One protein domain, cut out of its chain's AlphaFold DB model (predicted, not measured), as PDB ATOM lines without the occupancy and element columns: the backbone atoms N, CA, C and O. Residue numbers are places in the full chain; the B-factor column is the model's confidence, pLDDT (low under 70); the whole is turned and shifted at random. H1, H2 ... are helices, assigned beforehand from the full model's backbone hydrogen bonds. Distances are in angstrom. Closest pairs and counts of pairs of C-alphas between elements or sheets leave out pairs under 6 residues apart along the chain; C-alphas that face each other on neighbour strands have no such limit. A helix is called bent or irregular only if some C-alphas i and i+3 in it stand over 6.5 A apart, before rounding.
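What this domain is: This is residues 299 to 389 of the 543 residues of the protein "Histidine kinase" of Clostridium carboxidivorans P7 (UniProt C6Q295). The model is a long, loose helical hairpin of H1 and H2; the short helix H3 crosses its open end, and H4 leads away beyond that end as an arm. Residues 383 to 389 stick out at the end of this arm, and residues 330 to 335 stick out at the hairpin's turn. The printed part has 91 residues with four named helices, H1, H2, H3 and H4 along the chain, and no named strand; the class is all helix. It is only just extended, close to loose, with a radius of gyration of the C-alphas of 18.7 A, and its outline is a rod of 67 by 27 by 19 A.

How they stand to each other: Begin with the longest helix, H2, residues 335 to 362. Look next for H1, residues 305 to 325: H1 and H2 form a helical hairpin and run opposite ways at a shallow tilt of 28 degrees. They only just touch, with 3 pairs of C-alphas within 8 A, and H2 does so with residues 347 to 358 alone; the closest C-alphas are those of Ile 305 and Asn 358, 7.4 A apart. At the other end of H2 from its start you find H3, residues 365 to 373. H2 and H3 touch only at the corner, and only just, with 3 pairs of C-alphas within 8 A; the closest are those of Ile 362 and Phe 368, 5.0 A apart, and the lines are about perpendicular at 73 degrees. H3 is close to H1 but not clearly touching, with C-alphas of Ile 305 and Glu 371 6.9 A apart, and about perpendicular to it at 87 degrees. H4, residues 376 to 388, touches H1 only at their ends, and only just, with 3 pairs of C-alphas within 8 A; Asp 306 and Leu 376 have the closest C-alphas, 6.9 A apart, at a steep tilt of 47 degrees, opposite ways. H3 and H4 are close but not clearly touching, and H2 and H4 are apart. In H1, H3 and H4 every O i to N i+4 pair is within hydrogen-bond range; in H2 it is 21 of 24.

Where its parts are: Find C-alpha 335 at (23.810, -74.368, -53.329); from there H2 runs 40.4 A to C-alpha 362. H2 is neither bent nor irregular, but only just: C-alphas 357 and 360 are 6.4 A apart. H1 begins at C-alpha 305, at (34.905, -42.759, -37.072), and is 30.3 A long. H3 measures 12.1 A, and H4 runs 17.8 A to C-alpha 388 at (44.913, -19.900, -42.212).

The domain as a whole: The two C-alphas farthest apart are those of Pro 332 and Ile 389, 68.1 A. The printed part has no cut. The links H2 to H3 and H3 to H4 are tight, and H1 to H2 is short, with 9 residues. The mean pLDDT of the printed part is 79.8; look for values under 70 at residues 299 to 303, 359 to 363, 380 and 383 to 389.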
ATOM      1  N   LEU A 299      39.105 -55.929 -34.574       53.75
ATOM      2  CA  LEU A 299      39.092 -55.641 -36.017       53.75
ATOM      3  C   LEU A 299      38.668 -54.198 -36.352       53.75
ATOM      4  O   LEU A 299      39.066 -53.674 -37.387       53.75
ATOM      5  N   TYR A 300      37.914 -53.530 -35.473       55.53
ATOM      6  CA  TYR A 300      37.304 -52.221 -35.764       55.53
ATOM      7  C   TYR A 300      38.063 -50.995 -35.235       55.53
ATOM      8  O   TYR A 300      37.805 -49.884 -35.684       55.53
ATOM      9  N   LYS A 301      39.019 -51.158 -34.312       60.28
ATOM     10  CA  LYS A 301      39.665 -50.028 -33.607       60.28
ATOM     11  C   LYS A 301      40.665 -49.199 -34.432       60.28
ATOM     12  O   LYS A 301      41.315 -48.324 -33.870       60.28
ATOM     13  N   LYS A 302      40.837 -49.476 -35.729       61.31
ATOM     14  CA  LYS A 302      41.878 -48.836 -36.560       61.31
ATOM     15  C   LYS A 302      41.372 -47.718 -37.475       61.31
ATOM     16  O   LYS A 302      42.192 -46.955 -37.974       61.31
ATOM     17  N   LEU A 303      40.065 -47.615 -37.710       66.75
ATOM     18  CA  LEU A 303      39.495 -46.650 -38.654       66.75
ATOM     19  C   LEU A 303      38.958 -45.409 -37.921       66.75
ATOM     20  O   LEU A 303      38.176 -45.577 -36.984       66.75
ATOM     21  N   PRO A 304      39.325 -44.184 -38.348       74.38
ATOM     22  CA  PRO A 304      38.667 -42.959 -37.899       74.38
ATOM     23  C   PRO A 304      37.147 -43.061 -38.076       74.38
ATOM     24  O   PRO A 304      36.683 -43.585 -39.094       74.38
ATOM     25  N   ILE A 305      36.370 -42.583 -37.095       76.56
ATOM     26  CA  ILE A 305      34.905 -42.759 -37.072       76.56
ATOM     27  C   ILE A 305      34.249 -42.273 -38.369       76.56
ATOM     28  O   ILE A 305      33.387 -42.953 -38.913       76.56
ATOM     29  N   ASP A 306      34.669 -41.123 -38.883       75.94
ATOM     30  CA  ASP A 306      34.156 -40.517 -40.110       75.94
ATOM     31  C   ASP A 306      34.401 -41.376 -41.357       75.94
ATOM     32  O   ASP A 306      33.469 -41.617 -42.128       75.94
ATOM     33  N   LEU A 307      35.616 -41.900 -41.531       77.94
ATOM     34  CA  LEU A 307      35.916 -42.805 -42.642       77.94
ATOM     35  C   LEU A 307      35.180 -44.141 -42.482       77.94
ATOM     36  O   LEU A 307      34.675 -44.696 -43.455       77.94
ATOM     37  N   GLY A 308      35.048 -44.620 -41.245       79.06
ATOM     38  CA  GLY A 308      34.243 -45.791 -40.921       79.06
ATOM     39  C   GLY A 308      32.766 -45.613 -41.278       79.06
ATOM     40  O   GLY A 308      32.164 -46.545 -41.801       79.06
ATOM     41  N   VAL A 309      32.171 -44.442 -41.009       83.31
ATOM     42  CA  VAL A 309      30.777 -44.117 -41.381       83.31
ATOM     43  C   VAL A 309      30.622 -44.065 -42.893       83.31
ATOM     44  O   VAL A 309      29.684 -44.650 -43.424       83.31
ATOM     45  N   LEU A 310      31.560 -43.432 -43.598       82.06
ATOM     46  CA  LEU A 310      31.526 -43.357 -45.055       82.06
ATOM     47  C   LEU A 310      31.595 -44.753 -45.692       82.06
ATOM     48  O   LEU A 310      30.755 -45.087 -46.526       82.06
ATOM     49  N   VAL A 311      32.548 -45.590 -45.267       83.12
ATOM     50  CA  VAL A 311      32.684 -46.971 -45.759       83.12
ATOM     51  C   VAL A 311      31.434 -47.791 -45.440       83.12
ATOM     52  O   VAL A 311      30.949 -48.517 -46.307       83.12
ATOM     53  N   PHE A 312      30.880 -47.643 -44.232       86.00
ATOM     54  CA  PHE A 312      29.625 -48.286 -43.845       86.00
ATOM     55  C   PHE A 312      28.481 -47.888 -44.783       86.00
ATOM     56  O   PHE A 312      27.825 -48.765 -45.335       86.00
ATOM     57  N   CYS A 313      28.284 -46.591 -45.035       84.94
ATOM     58  CA  CYS A 313      27.235 -46.101 -45.927       84.94
ATOM     59  C   CYS A 313      27.392 -46.622 -47.361       84.94
ATOM     60  O   CYS A 313      26.419 -47.111 -47.931       84.94
ATOM     61  N   ILE A 314      28.601 -46.563 -47.932       84.00
ATOM     62  CA  ILE A 314      28.867 -47.073 -49.287       84.00
ATOM     63  C   ILE A 314      28.563 -48.570 -49.360       84.00
ATOM     64  O   ILE A 314      27.837 -49.014 -50.250       84.00
ATOM     65  N   TYR A 315      29.069 -49.349 -48.403       88.56
ATOM     66  CA  TYR A 315      28.844 -50.789 -48.384       88.56
ATOM     67  C   TYR A 315      27.363 -51.133 -48.180       88.56
ATOM     68  O   TYR A 315      26.845 -52.024 -48.849       88.56
ATOM     69  N   THR A 316      26.648 -50.382 -47.339       90.00
ATOM     70  CA  THR A 316      25.198 -50.519 -47.164       90.00
ATOM     71  C   THR A 316      24.429 -50.228 -48.447       90.00
ATOM     72  O   THR A 316      23.521 -50.988 -48.771       90.00
ATOM     73  N   ILE A 317      24.792 -49.194 -49.210       89.75
ATOM     74  CA  ILE A 317      24.149 -48.884 -50.497       89.75
ATOM     75  C   ILE A 317      24.364 -50.025 -51.497       89.75
ATOM     76  O   ILE A 317      23.402 -50.490 -52.108       89.75
ATOM     77  N   ILE A 318      25.601 -50.519 -51.623       88.94
ATOM     78  CA  ILE A 318      25.934 -51.647 -52.507       88.94
ATOM     79  C   ILE A 318      25.126 -52.888 -52.115       88.94
ATOM     80  O   ILE A 318      24.522 -53.536 -52.969       88.94
ATOM     81  N   MET A 319      25.072 -53.204 -50.819       91.50
ATOM     82  CA  MET A 319      24.360 -54.378 -50.320       91.50
ATOM     83  C   MET A 319      22.840 -54.253 -50.444       91.50
ATOM     84  O   MET A 319      22.193 -55.243 -50.774       91.50
ATOM     85  N   LEU A 320      22.262 -53.065 -50.248       89.12
ATOM     86  CA  LEU A 320      20.843 -52.813 -50.522       89.12
ATOM     87  C   LEU A 320      20.531 -52.992 -52.013       89.12
ATOM     88  O   LEU A 320      19.567 -53.675 -52.348       89.12
ATOM     89  N   GLY A 321      21.374 -52.457 -52.903       86.69
ATOM     90  CA  GLY A 321      21.255 -52.683 -54.345       86.69
ATOM     91  C   GLY A 321      21.298 -54.173 -54.694       86.69
ATOM     92  O   GLY A 321      20.412 -54.681 -55.378       86.69
ATOM     93  N   TYR A 322      22.268 -54.907 -54.142       90.25
ATOM     94  CA  TYR A 322      22.360 -56.360 -54.303       90.25
ATOM     95  C   TYR A 322      21.089 -57.083 -53.822       90.25
ATOM     96  O   TYR A 322      20.547 -57.911 -54.553       90.25
ATOM     97  N   MET A 323      20.572 -56.749 -52.633       88.38
ATOM     98  CA  MET A 323      19.365 -57.373 -52.067       88.38
ATOM     99  C   MET A 323      18.081 -57.055 -52.844       88.38
ATOM    100  O   MET A 323      17.181 -57.885 -52.870       88.38
ATOM    101  N   MET A 324      17.982 -55.904 -53.509       83.81
ATOM    102  CA  MET A 324      16.816 -55.580 -54.345       83.81
ATOM    103  C   MET A 324      16.786 -56.387 -55.656       83.81
ATOM    104  O   MET A 324      15.716 -56.718 -56.178       83.81
ATOM    105  N   HIS A 325      17.958 -56.742 -56.190       85.19
ATOM    106  CA  HIS A 325      18.075 -57.498 -57.442       85.19
ATOM    107  C   HIS A 325      18.172 -59.014 -57.248       85.19
ATOM    108  O   HIS A 325      17.958 -59.767 -58.200       85.19
ATOM    109  N   ILE A 326      18.455 -59.485 -56.034       87.75
ATOM    110  CA  ILE A 326      18.589 -60.911 -55.761       87.75
ATOM    111  C   ILE A 326      17.239 -61.634 -55.899       87.75
ATOM    112  O   ILE A 326      16.244 -61.267 -55.285       87.75
ATOM    113  N   SER A 327      17.206 -62.713 -56.680       86.31
ATOM    114  CA  SER A 327      16.098 -63.676 -56.638       86.31
ATOM    115  C   SER A 327      16.473 -64.792 -55.672       86.31
ATOM    116  O   SER A 327      17.380 -65.578 -55.971       86.31
ATOM    117  N   PHE A 328      15.836 -64.835 -54.501       88.31
ATOM    118  CA  PHE A 328      16.113 -65.840 -53.469       88.31
ATOM    119  C   PHE A 328      15.039 -66.931 -53.399       88.31
ATOM    120  O   PHE A 328      15.381 -68.091 -53.230       88.31
ATOM    121  N   PHE A 329      13.762 -66.599 -53.581       85.75
ATOM    122  CA  PHE A 329      12.661 -67.548 -53.397       85.75
ATOM    123  C   PHE A 329      12.257 -68.251 -54.699       85.75
ATOM    124  O   PHE A 329      11.157 -68.067 -55.219       85.75
ATOM    125  N   TYR A 330      13.156 -69.072 -55.243       85.69
ATOM    126  CA  TYR A 330      12.867 -69.917 -56.404       85.69
ATOM    127  C   TYR A 330      13.086 -71.398 -56.087       85.69
ATOM    128  O   TYR A 330      13.772 -71.767 -55.137       85.69
ATOM    129  N   LYS A 331      12.455 -72.268 -56.878       83.50
ATOM    130  CA  LYS A 331      12.623 -73.722 -56.783       83.50
ATOM    131  C   LYS A 331      13.435 -74.230 -57.984       83.50
ATOM    132  O   LYS A 331      13.326 -73.630 -59.052       83.50
ATOM    133  N   PRO A 332      14.199 -75.329 -57.840       89.12
ATOM    134  CA  PRO A 332      14.492 -76.054 -56.599       89.12
ATOM    135  C   PRO A 332      15.515 -75.326 -55.708       89.12
ATOM    136  O   PRO A 332      16.344 -74.549 -56.187       89.12
ATOM    137  N   LEU A 333      15.473 -75.607 -54.401       87.12
ATOM    138  CA  LEU A 333      16.505 -75.161 -53.462       87.12
ATOM    139  C   LEU A 333      17.834 -75.848 -53.794       87.12
ATOM    140  O   LEU A 333      17.875 -77.022 -54.145       87.12
ATOM    141  N   GLY A 334      18.934 -75.114 -53.671       90.62
ATOM    142  CA  GLY A 334      20.255 -75.609 -54.045       90.62
ATOM    143  C   GLY A 334      21.368 -74.691 -53.563       90.62
ATOM    144  O   GLY A 334      21.100 -73.663 -52.941       90.62
ATOM    145  N   ILE A 335      22.616 -75.024 -53.893       92.25
ATOM    146  CA  ILE A 335      23.810 -74.368 -53.329       92.25
ATOM    147  C   ILE A 335      23.844 -72.845 -53.536       92.25
ATOM    148  O   ILE A 335      24.306 -72.106 -52.670       92.25
ATOM    149  N   LYS A 336      23.257 -72.350 -54.636       91.19
ATOM    150  CA  LYS A 336      23.120 -70.910 -54.908       91.19
ATOM    151  C   LYS A 336      22.325 -70.176 -53.818       91.19
ATOM    152  O   LYS A 336      22.655 -69.037 -53.508       91.19
ATOM    153  N   HIS A 337      21.316 -70.809 -53.219       92.75
ATOM    154  CA  HIS A 337      20.543 -70.227 -52.115       92.75
ATOM    155  C   HIS A 337      21.414 -70.069 -50.874       92.75
ATOM    156  O   HIS A 337      21.426 -69.007 -50.259       92.75
ATOM    157  N   PHE A 338      22.196 -71.101 -50.552       91.56
ATOM    158  CA  PHE A 338      23.113 -71.067 -49.421       91.56
ATOM    159  C   PHE A 338      24.139 -69.939 -49.576       91.56
ATOM    160  O   PHE A 338      24.241 -69.098 -48.691       91.56
ATOM    161  N   ILE A 339      24.795 -69.833 -50.739       92.44
ATOM    162  CA  ILE A 339      25.769 -68.763 -51.028       92.44
ATOM    163  C   ILE A 339      25.139 -67.375 -50.837       92.44
ATOM    164  O   ILE A 339      25.697 -66.522 -50.147       92.44
ATOM    165  N   LYS A 340      23.950 -67.152 -51.410       93.81
ATOM    166  CA  LYS A 340      23.221 -65.880 -51.298       93.81
ATOM    167  C   LYS A 340      22.886 -65.538 -49.844       93.81
ATOM    168  O   LYS A 340      23.128 -64.411 -49.416       93.81
ATOM    169  N   LEU A 341      22.379 -66.510 -49.083       94.56
ATOM    170  CA  LEU A 341      22.053 -66.333 -47.669       94.56
ATOM    171  C   LEU A 341      23.305 -66.057 -46.828       94.56
ATOM    172  O   LEU A 341      23.270 -65.192 -45.959       94.56
ATOM    173  N   THR A 342      24.417 -66.739 -47.109       93.81
ATOM    174  CA  THR A 342      25.699 -66.527 -46.429       93.81
ATOM    175  C   THR A 342      26.259 -65.128 -46.686       93.81
ATOM    176  O   THR A 342      26.722 -64.477 -45.753       93.81
ATOM    177  N   ILE A 343      26.171 -64.608 -47.912       94.56
ATOM    178  CA  ILE A 343      26.589 -63.228 -48.218       94.56
ATOM    179  C   ILE A 343      25.770 -62.222 -47.389       94.56
ATOM    180  O   ILE A 343      26.330 -61.333 -46.742       94.56
ATOM    181  N   VAL A 344      24.444 -62.387 -47.347       94.81
ATOM    182  CA  VAL A 344      23.558 -61.504 -46.569       94.81
ATOM    183  C   VAL A 344      23.770 -61.663 -45.063       94.81
ATOM    184  O   VAL A 344      23.690 -60.675 -44.332       94.81
ATOM    185  N   SER A 345      24.093 -62.862 -44.578       93.94
ATOM    186  CA  SER A 345      24.372 -63.105 -43.159       93.94
ATOM    187  C   SER A 345      25.695 -62.480 -42.720       93.94
ATOM    188  O   SER A 345      25.737 -61.837 -41.671       93.94
ATOM    189  N   ILE A 346      26.739 -62.537 -43.551       91.88
ATOM    190  CA  ILE A 346      28.007 -61.833 -43.309       91.88
ATOM    191  C   ILE A 346      27.775 -60.320 -43.234       91.88
ATOM    192  O   ILE A 346      28.264 -59.666 -42.310       91.88
ATOM    193  N   TYR A 347      26.987 -59.756 -44.153       92.94
ATOM    194  CA  TYR A 347      26.637 -58.336 -44.104       92.94
ATOM    195  C   TYR A 347      25.797 -57.978 -42.871       92.94
ATOM    196  O   TYR A 347      26.086 -57.001 -42.185       92.94
ATOM    197  N   THR A 348      24.802 -58.795 -42.532       91.12
ATOM    198  CA  THR A 348      23.992 -58.607 -41.319       91.12
ATOM    199  C   THR A 348      24.874 -58.612 -40.067       91.12
ATOM    200  O   THR A 348      24.734 -57.742 -39.206       91.12
ATOM    201  N   ALA A 349      25.843 -59.530 -39.983       88.31
ATOM    202  CA  ALA A 349      26.831 -59.550 -38.907       88.31
ATOM    203  C   ALA A 349      27.683 -58.273 -38.887       88.31
ATOM    204  O   ALA A 349      27.867 -57.683 -37.822       88.31
ATOM    205  N   TYR A 350      28.162 -57.818 -40.048       87.25
ATOM    206  CA  TYR A 350      28.901 -56.561 -40.188       87.25
ATOM    207  C   TYR A 350      28.098 -55.371 -39.644       87.25
ATOM    208  O   TYR A 350      28.622 -54.623 -38.821       87.25
ATOM    209  N   VAL A 351      26.816 -55.244 -40.006       87.69
ATOM    210  CA  VAL A 351      25.936 -54.169 -39.517       87.69
ATOM    211  C   VAL A 351      25.765 -54.237 -38.001       87.69
ATOM    212  O   VAL A 351      25.950 -53.230 -37.317       87.69
ATOM    213  N   VAL A 352      25.470 -55.417 -37.448       84.19
ATOM    214  CA  VAL A 352      25.315 -55.601 -35.993       84.19
ATOM    215  C   VAL A 352      26.596 -55.211 -35.248       84.19
ATOM    216  O   VAL A 352      26.538 -54.520 -34.227       84.19
ATOM    217  N   LEU A 353      27.758 -55.620 -35.761       79.44
ATOM    218  CA  LEU A 353      29.062 -55.275 -35.196       79.44
ATOM    219  C   LEU A 353      29.343 -53.775 -35.278       79.44
ATOM    220  O   LEU A 353      29.758 -53.180 -34.283       79.44
ATOM    221  N   TYR A 354      29.064 -53.162 -36.427       80.56
ATOM    222  CA  TYR A 354      29.277 -51.741 -36.660       80.56
ATOM    223  C   TYR A 354      28.423 -50.878 -35.722       80.56
ATOM    224  O   TYR A 354      28.948 -49.999 -35.037       80.56
ATOM    225  N   VAL A 355      27.121 -51.172 -35.622       79.81
ATOM    226  CA  VAL A 355      26.193 -50.477 -34.715       79.81
ATOM    227  C   VAL A 355      26.663 -50.618 -33.268       79.81
ATOM    228  O   VAL A 355      26.735 -49.631 -32.534       79.81
ATOM    229  N   LYS A 356      27.028 -51.834 -32.846       77.00
ATOM    230  CA  LYS A 356      27.467 -52.081 -31.470       77.00
ATOM    231  C   LYS A 356      28.766 -51.354 -31.126       77.00
ATOM    232  O   LYS A 356      28.875 -50.837 -30.019       77.00
ATOM    233  N   ASN A 357      29.743 -51.353 -32.029       73.00
ATOM    234  CA  ASN A 357      31.078 -50.832 -31.748       73.00
ATOM    235  C   ASN A 357      31.191 -49.318 -31.949       73.00
ATOM    236  O   ASN A 357      31.942 -48.681 -31.224       73.00
ATOM    237  N   ASN A 358      30.463 -48.749 -32.910       70.75
ATOM    238  CA  ASN A 358      30.590 -47.333 -33.251       70.75
ATOM    239  C   ASN A 358      29.396 -46.513 -32.760       70.75
ATOM    240  O   ASN A 358      29.599 -45.446 -32.207       70.75
ATOM    241  N   ILE A 359      28.154 -46.997 -32.879       69.75
ATOM    242  CA  ILE A 359      26.963 -46.179 -32.575       69.75
ATOM    243  C   ILE A 359      26.612 -46.185 -31.084       69.75
ATOM    244  O   ILE A 359      26.270 -45.148 -30.520       69.75
ATOM    245  N   ILE A 360      26.690 -47.340 -30.417       69.00
ATOM    246  CA  ILE A 360      26.347 -47.431 -28.987       69.00
ATOM    247  C   ILE A 360      27.280 -46.567 -28.110       69.00
ATOM    248  O   ILE A 360      26.749 -45.851 -27.258       69.00
ATOM    249  N   PRO A 361      28.616 -46.553 -28.311       66.94
ATOM    250  CA  PRO A 361      29.526 -45.723 -27.513       66.94
ATOM    251  C   PRO A 361      29.374 -44.213 -27.742       66.94
ATOM    252  O   PRO A 361      29.613 -43.435 -26.822       66.94
ATOM    253  N   ILE A 362      28.884 -43.775 -28.913       66.06
ATOM    254  CA  ILE A 362      28.610 -42.348 -29.204       66.06
ATOM    255  C   ILE A 362      27.607 -41.737 -28.211       66.06
ATOM    256  O   ILE A 362      27.616 -40.526 -27.986       66.06
ATOM    257  N   LYS A 363      26.780 -42.554 -27.544       67.56
ATOM    258  CA  LYS A 363      25.888 -42.081 -26.474       67.56
ATOM    259  C   LYS A 363      26.645 -41.468 -25.285       67.56
ATOM    260  O   LYS A 363      26.063 -40.672 -24.554       67.56
ATOM    261  N   ASN A 364      27.925 -41.798 -25.093       76.44
ATOM    262  CA  ASN A 364      28.777 -41.174 -24.087       76.44
ATOM    263  C   ASN A 364      29.532 -39.975 -24.688       76.44
ATOM    264  O   ASN A 364      30.480 -40.132 -25.457       76.44
ATOM    265  N   LYS A 365      29.154 -38.756 -24.277       75.00
ATOM    266  CA  LYS A 365      29.739 -37.499 -24.776       75.00
ATOM    267  C   LYS A 365      31.270 -37.451 -24.653       75.00
ATOM    268  O   LYS A 365      31.922 -36.880 -25.521       75.00
ATOM    269  N   LYS A 366      31.855 -38.041 -23.600       77.88
ATOM    270  CA  LYS A 366      33.317 -38.041 -23.386       77.88
ATOM    271  C   LYS A 366      34.049 -38.945 -24.380       77.88
ATOM    272  O   LYS A 366      35.053 -38.531 -24.951       77.88
ATOM    273  N   GLU A 367      33.534 -40.152 -24.604       72.56
ATOM    274  CA  GLU A 367      34.097 -41.100 -25.574       72.56
ATOM    275  C   GLU A 367      33.935 -40.582 -27.003       72.56
ATOM    276  O   GLU A 367      34.894 -40.605 -27.772       72.56
ATOM    277  N   PHE A 368      32.767 -40.012 -27.324       74.81
ATOM    278  CA  PHE A 368      32.532 -39.374 -28.614       74.81
ATOM    279  C   PHE A 368      33.522 -38.242 -28.890       74.81
ATOM    280  O   PHE A 368      34.108 -38.208 -29.963       74.81
ATOM    281  N   LEU A 369      33.744 -37.332 -27.935       74.31
ATOM    282  CA  LEU A 369      34.703 -36.238 -28.113       74.31
ATOM    283  C   LEU A 369      36.133 -36.755 -28.310       74.31
ATOM    284  O   LEU A 369      36.868 -36.206 -29.128       74.31
ATOM    285  N   ASN A 370      36.524 -37.816 -27.601       76.81
ATOM    286  CA  ASN A 370      37.847 -38.419 -27.752       76.81
ATOM    287  C   ASN A 370      38.050 -39.014 -29.154       76.81
ATOM    288  O   ASN A 370      39.083 -38.795 -29.780       76.81
ATOM    289  N   GLU A 371      37.053 -39.727 -29.670       75.38
ATOM    290  CA  GLU A 371      37.115 -40.298 -31.015       75.38
ATOM    291  C   GLU A 371      36.928 -39.241 -32.117       75.38
ATOM    292  O   GLU A 371      37.595 -39.293 -33.148       75.38
ATOM    293  N   TRP A 372      36.100 -38.221 -31.881       76.31
ATOM    294  CA  TRP A 372      35.957 -37.064 -32.767       76.31
ATOM    295  C   TRP A 372      37.266 -36.284 -32.891       76.31
ATOM    296  O   TRP A 372      37.615 -35.833 -33.974       76.31
ATOM    297  N   ASN A 373      38.050 -36.171 -31.821       75.75
ATOM    298  CA  ASN A 373      39.361 -35.527 -31.898       75.75
ATOM    299  C   ASN A 373      40.364 -36.312 -32.768       75.75
ATOM    300  O   ASN A 373      41.319 -35.719 -33.269       75.75
ATOM    301  N   LYS A 374      40.136 -37.616 -32.990       76.88
ATOM    302  CA  LYS A 374      40.916 -38.471 -33.903       76.88
ATOM    303  C   LYS A 374      40.358 -38.504 -35.334       76.88
ATOM    304  O   LYS A 374      40.979 -39.111 -36.203       76.88
ATOM    305  N   SER A 375      39.196 -37.895 -35.586       81.00
ATOM    306  CA  SER A 375      38.560 -37.869 -36.911       81.00
ATOM    307  C   SER A 375      39.431 -37.138 -37.933       81.00
ATOM    308  O   SER A 375      40.060 -36.115 -37.633       81.00
ATOM    309  N   LEU A 376      39.407 -37.628 -39.175       74.56
ATOM    310  CA  LEU A 376      40.051 -36.960 -40.300       74.56
ATOM    311  C   LEU A 376      39.470 -35.561 -40.509       74.56
ATOM    312  O   LEU A 376      40.236 -34.620 -40.665       74.56
ATOM    313  N   ILE A 377      38.153 -35.382 -40.410       74.25
ATOM    314  CA  ILE A 377      37.495 -34.068 -40.488       74.25
ATOM    315  C   ILE A 377      38.020 -33.121 -39.401       74.25
ATOM    316  O   ILE A 377      38.322 -31.958 -39.681       74.25
ATOM    317  N   HIS A 378      38.181 -33.588 -38.160       78.56
ATOM    318  CA  HIS A 378      38.761 -32.759 -37.100       78.56
ATOM    319  C   HIS A 378      40.219 -32.383 -37.408       78.56
ATOM    320  O   HIS A 378      40.609 -31.220 -37.277       78.56
ATOM    321  N   SER A 379      41.014 -33.338 -37.893       74.38
ATOM    322  CA  SER A 379      42.402 -33.088 -38.291       74.38
ATOM    323  C   SER A 379      42.507 -32.108 -39.470       74.38
ATOM    324  O   SER A 379      43.291 -31.165 -39.404       74.38
ATOM    325  N   LEU A 380      41.651 -32.246 -40.489       66.81
ATOM    326  CA  LEU A 380      41.582 -31.387 -41.671       66.81
ATOM    327  C   LEU A 380      41.118 -29.981 -41.305       66.81
ATOM    328  O   LEU A 380      41.709 -29.003 -41.749       66.81
ATOM    329  N   THR A 381      40.100 -29.853 -40.453       71.69
ATOM    330  CA  THR A 381      39.625 -28.539 -39.994       71.69
ATOM    331  C   THR A 381      40.666 -27.832 -39.129       71.69
ATOM    332  O   THR A 381      40.833 -26.619 -39.251       71.69
ATOM    333  N   ASN A 382      41.414 -28.559 -38.298       71.44
ATOM    334  CA  ASN A 382      42.514 -27.983 -37.528       71.44
ATOM    335  C   ASN A 382      43.719 -27.635 -38.406       71.44
ATOM    336  O   ASN A 382      44.294 -26.563 -38.229       71.44
ATOM    337  N   ALA A 383      44.075 -28.482 -39.373       67.06
ATOM    338  CA  ALA A 383      45.123 -28.204 -40.350       67.06
ATOM    339  C   ALA A 383      44.769 -26.984 -41.213       67.06
ATOM    340  O   ALA A 383      45.610 -26.107 -41.406       67.06
ATOM    341  N   ALA A 384      43.511 -26.863 -41.644       63.75
ATOM    342  CA  ALA A 384      43.001 -25.704 -42.367       63.75
ATOM    343  C   ALA A 384      43.040 -24.437 -41.502       63.75
ATOM    344  O   ALA A 384      43.554 -23.415 -41.949       63.75
ATOM    345  N   LYS A 385      42.579 -24.502 -40.242       66.81
ATOM    346  CA  LYS A 385      42.663 -23.377 -39.292       66.81
ATOM    347  C   LYS A 385      44.105 -22.932 -39.071       66.81
ATOM    348  O   LYS A 385      44.372 -21.742 -39.172       66.81
ATOM    349  N   ARG A 386      45.030 -23.861 -38.811       65.19
ATOM    350  CA  ARG A 386      46.462 -23.562 -38.631       65.19
ATOM    351  C   ARG A 386      47.082 -22.978 -39.897       65.19
ATOM    352  O   ARG A 386      47.797 -21.996 -39.818       65.19
ATOM    353  N   SER A 387      46.737 -23.511 -41.066       62.38
ATOM    354  CA  SER A 387      47.214 -22.985 -42.354       62.38
ATOM    355  C   SER A 387      46.662 -21.589 -42.666       62.38
ATOM    356  O   SER A 387      47.292 -20.825 -43.395       62.38
ATOM    357  N   PHE A 388      45.494 -21.239 -42.115       62.06
ATOM    358  CA  PHE A 388      44.913 -19.900 -42.212       62.06
ATOM    359  C   PHE A 388      45.500 -18.926 -41.183       62.06
ATOM    360  O   PHE A 388      45.712 -17.757 -41.503       62.06
ATOM    361  N   ILE A 389      45.761 -19.377 -39.955       62.09
ATOM    362  CA  ILE A 389      46.288 -18.567 -38.847       62.09
ATOM    363  C   ILE A 389      47.802 -18.403 -39.039       62.09
ATOM    364  O   ILE A 389      48.575 -19.292 -38.718       62.09
TER     365      ILE A 389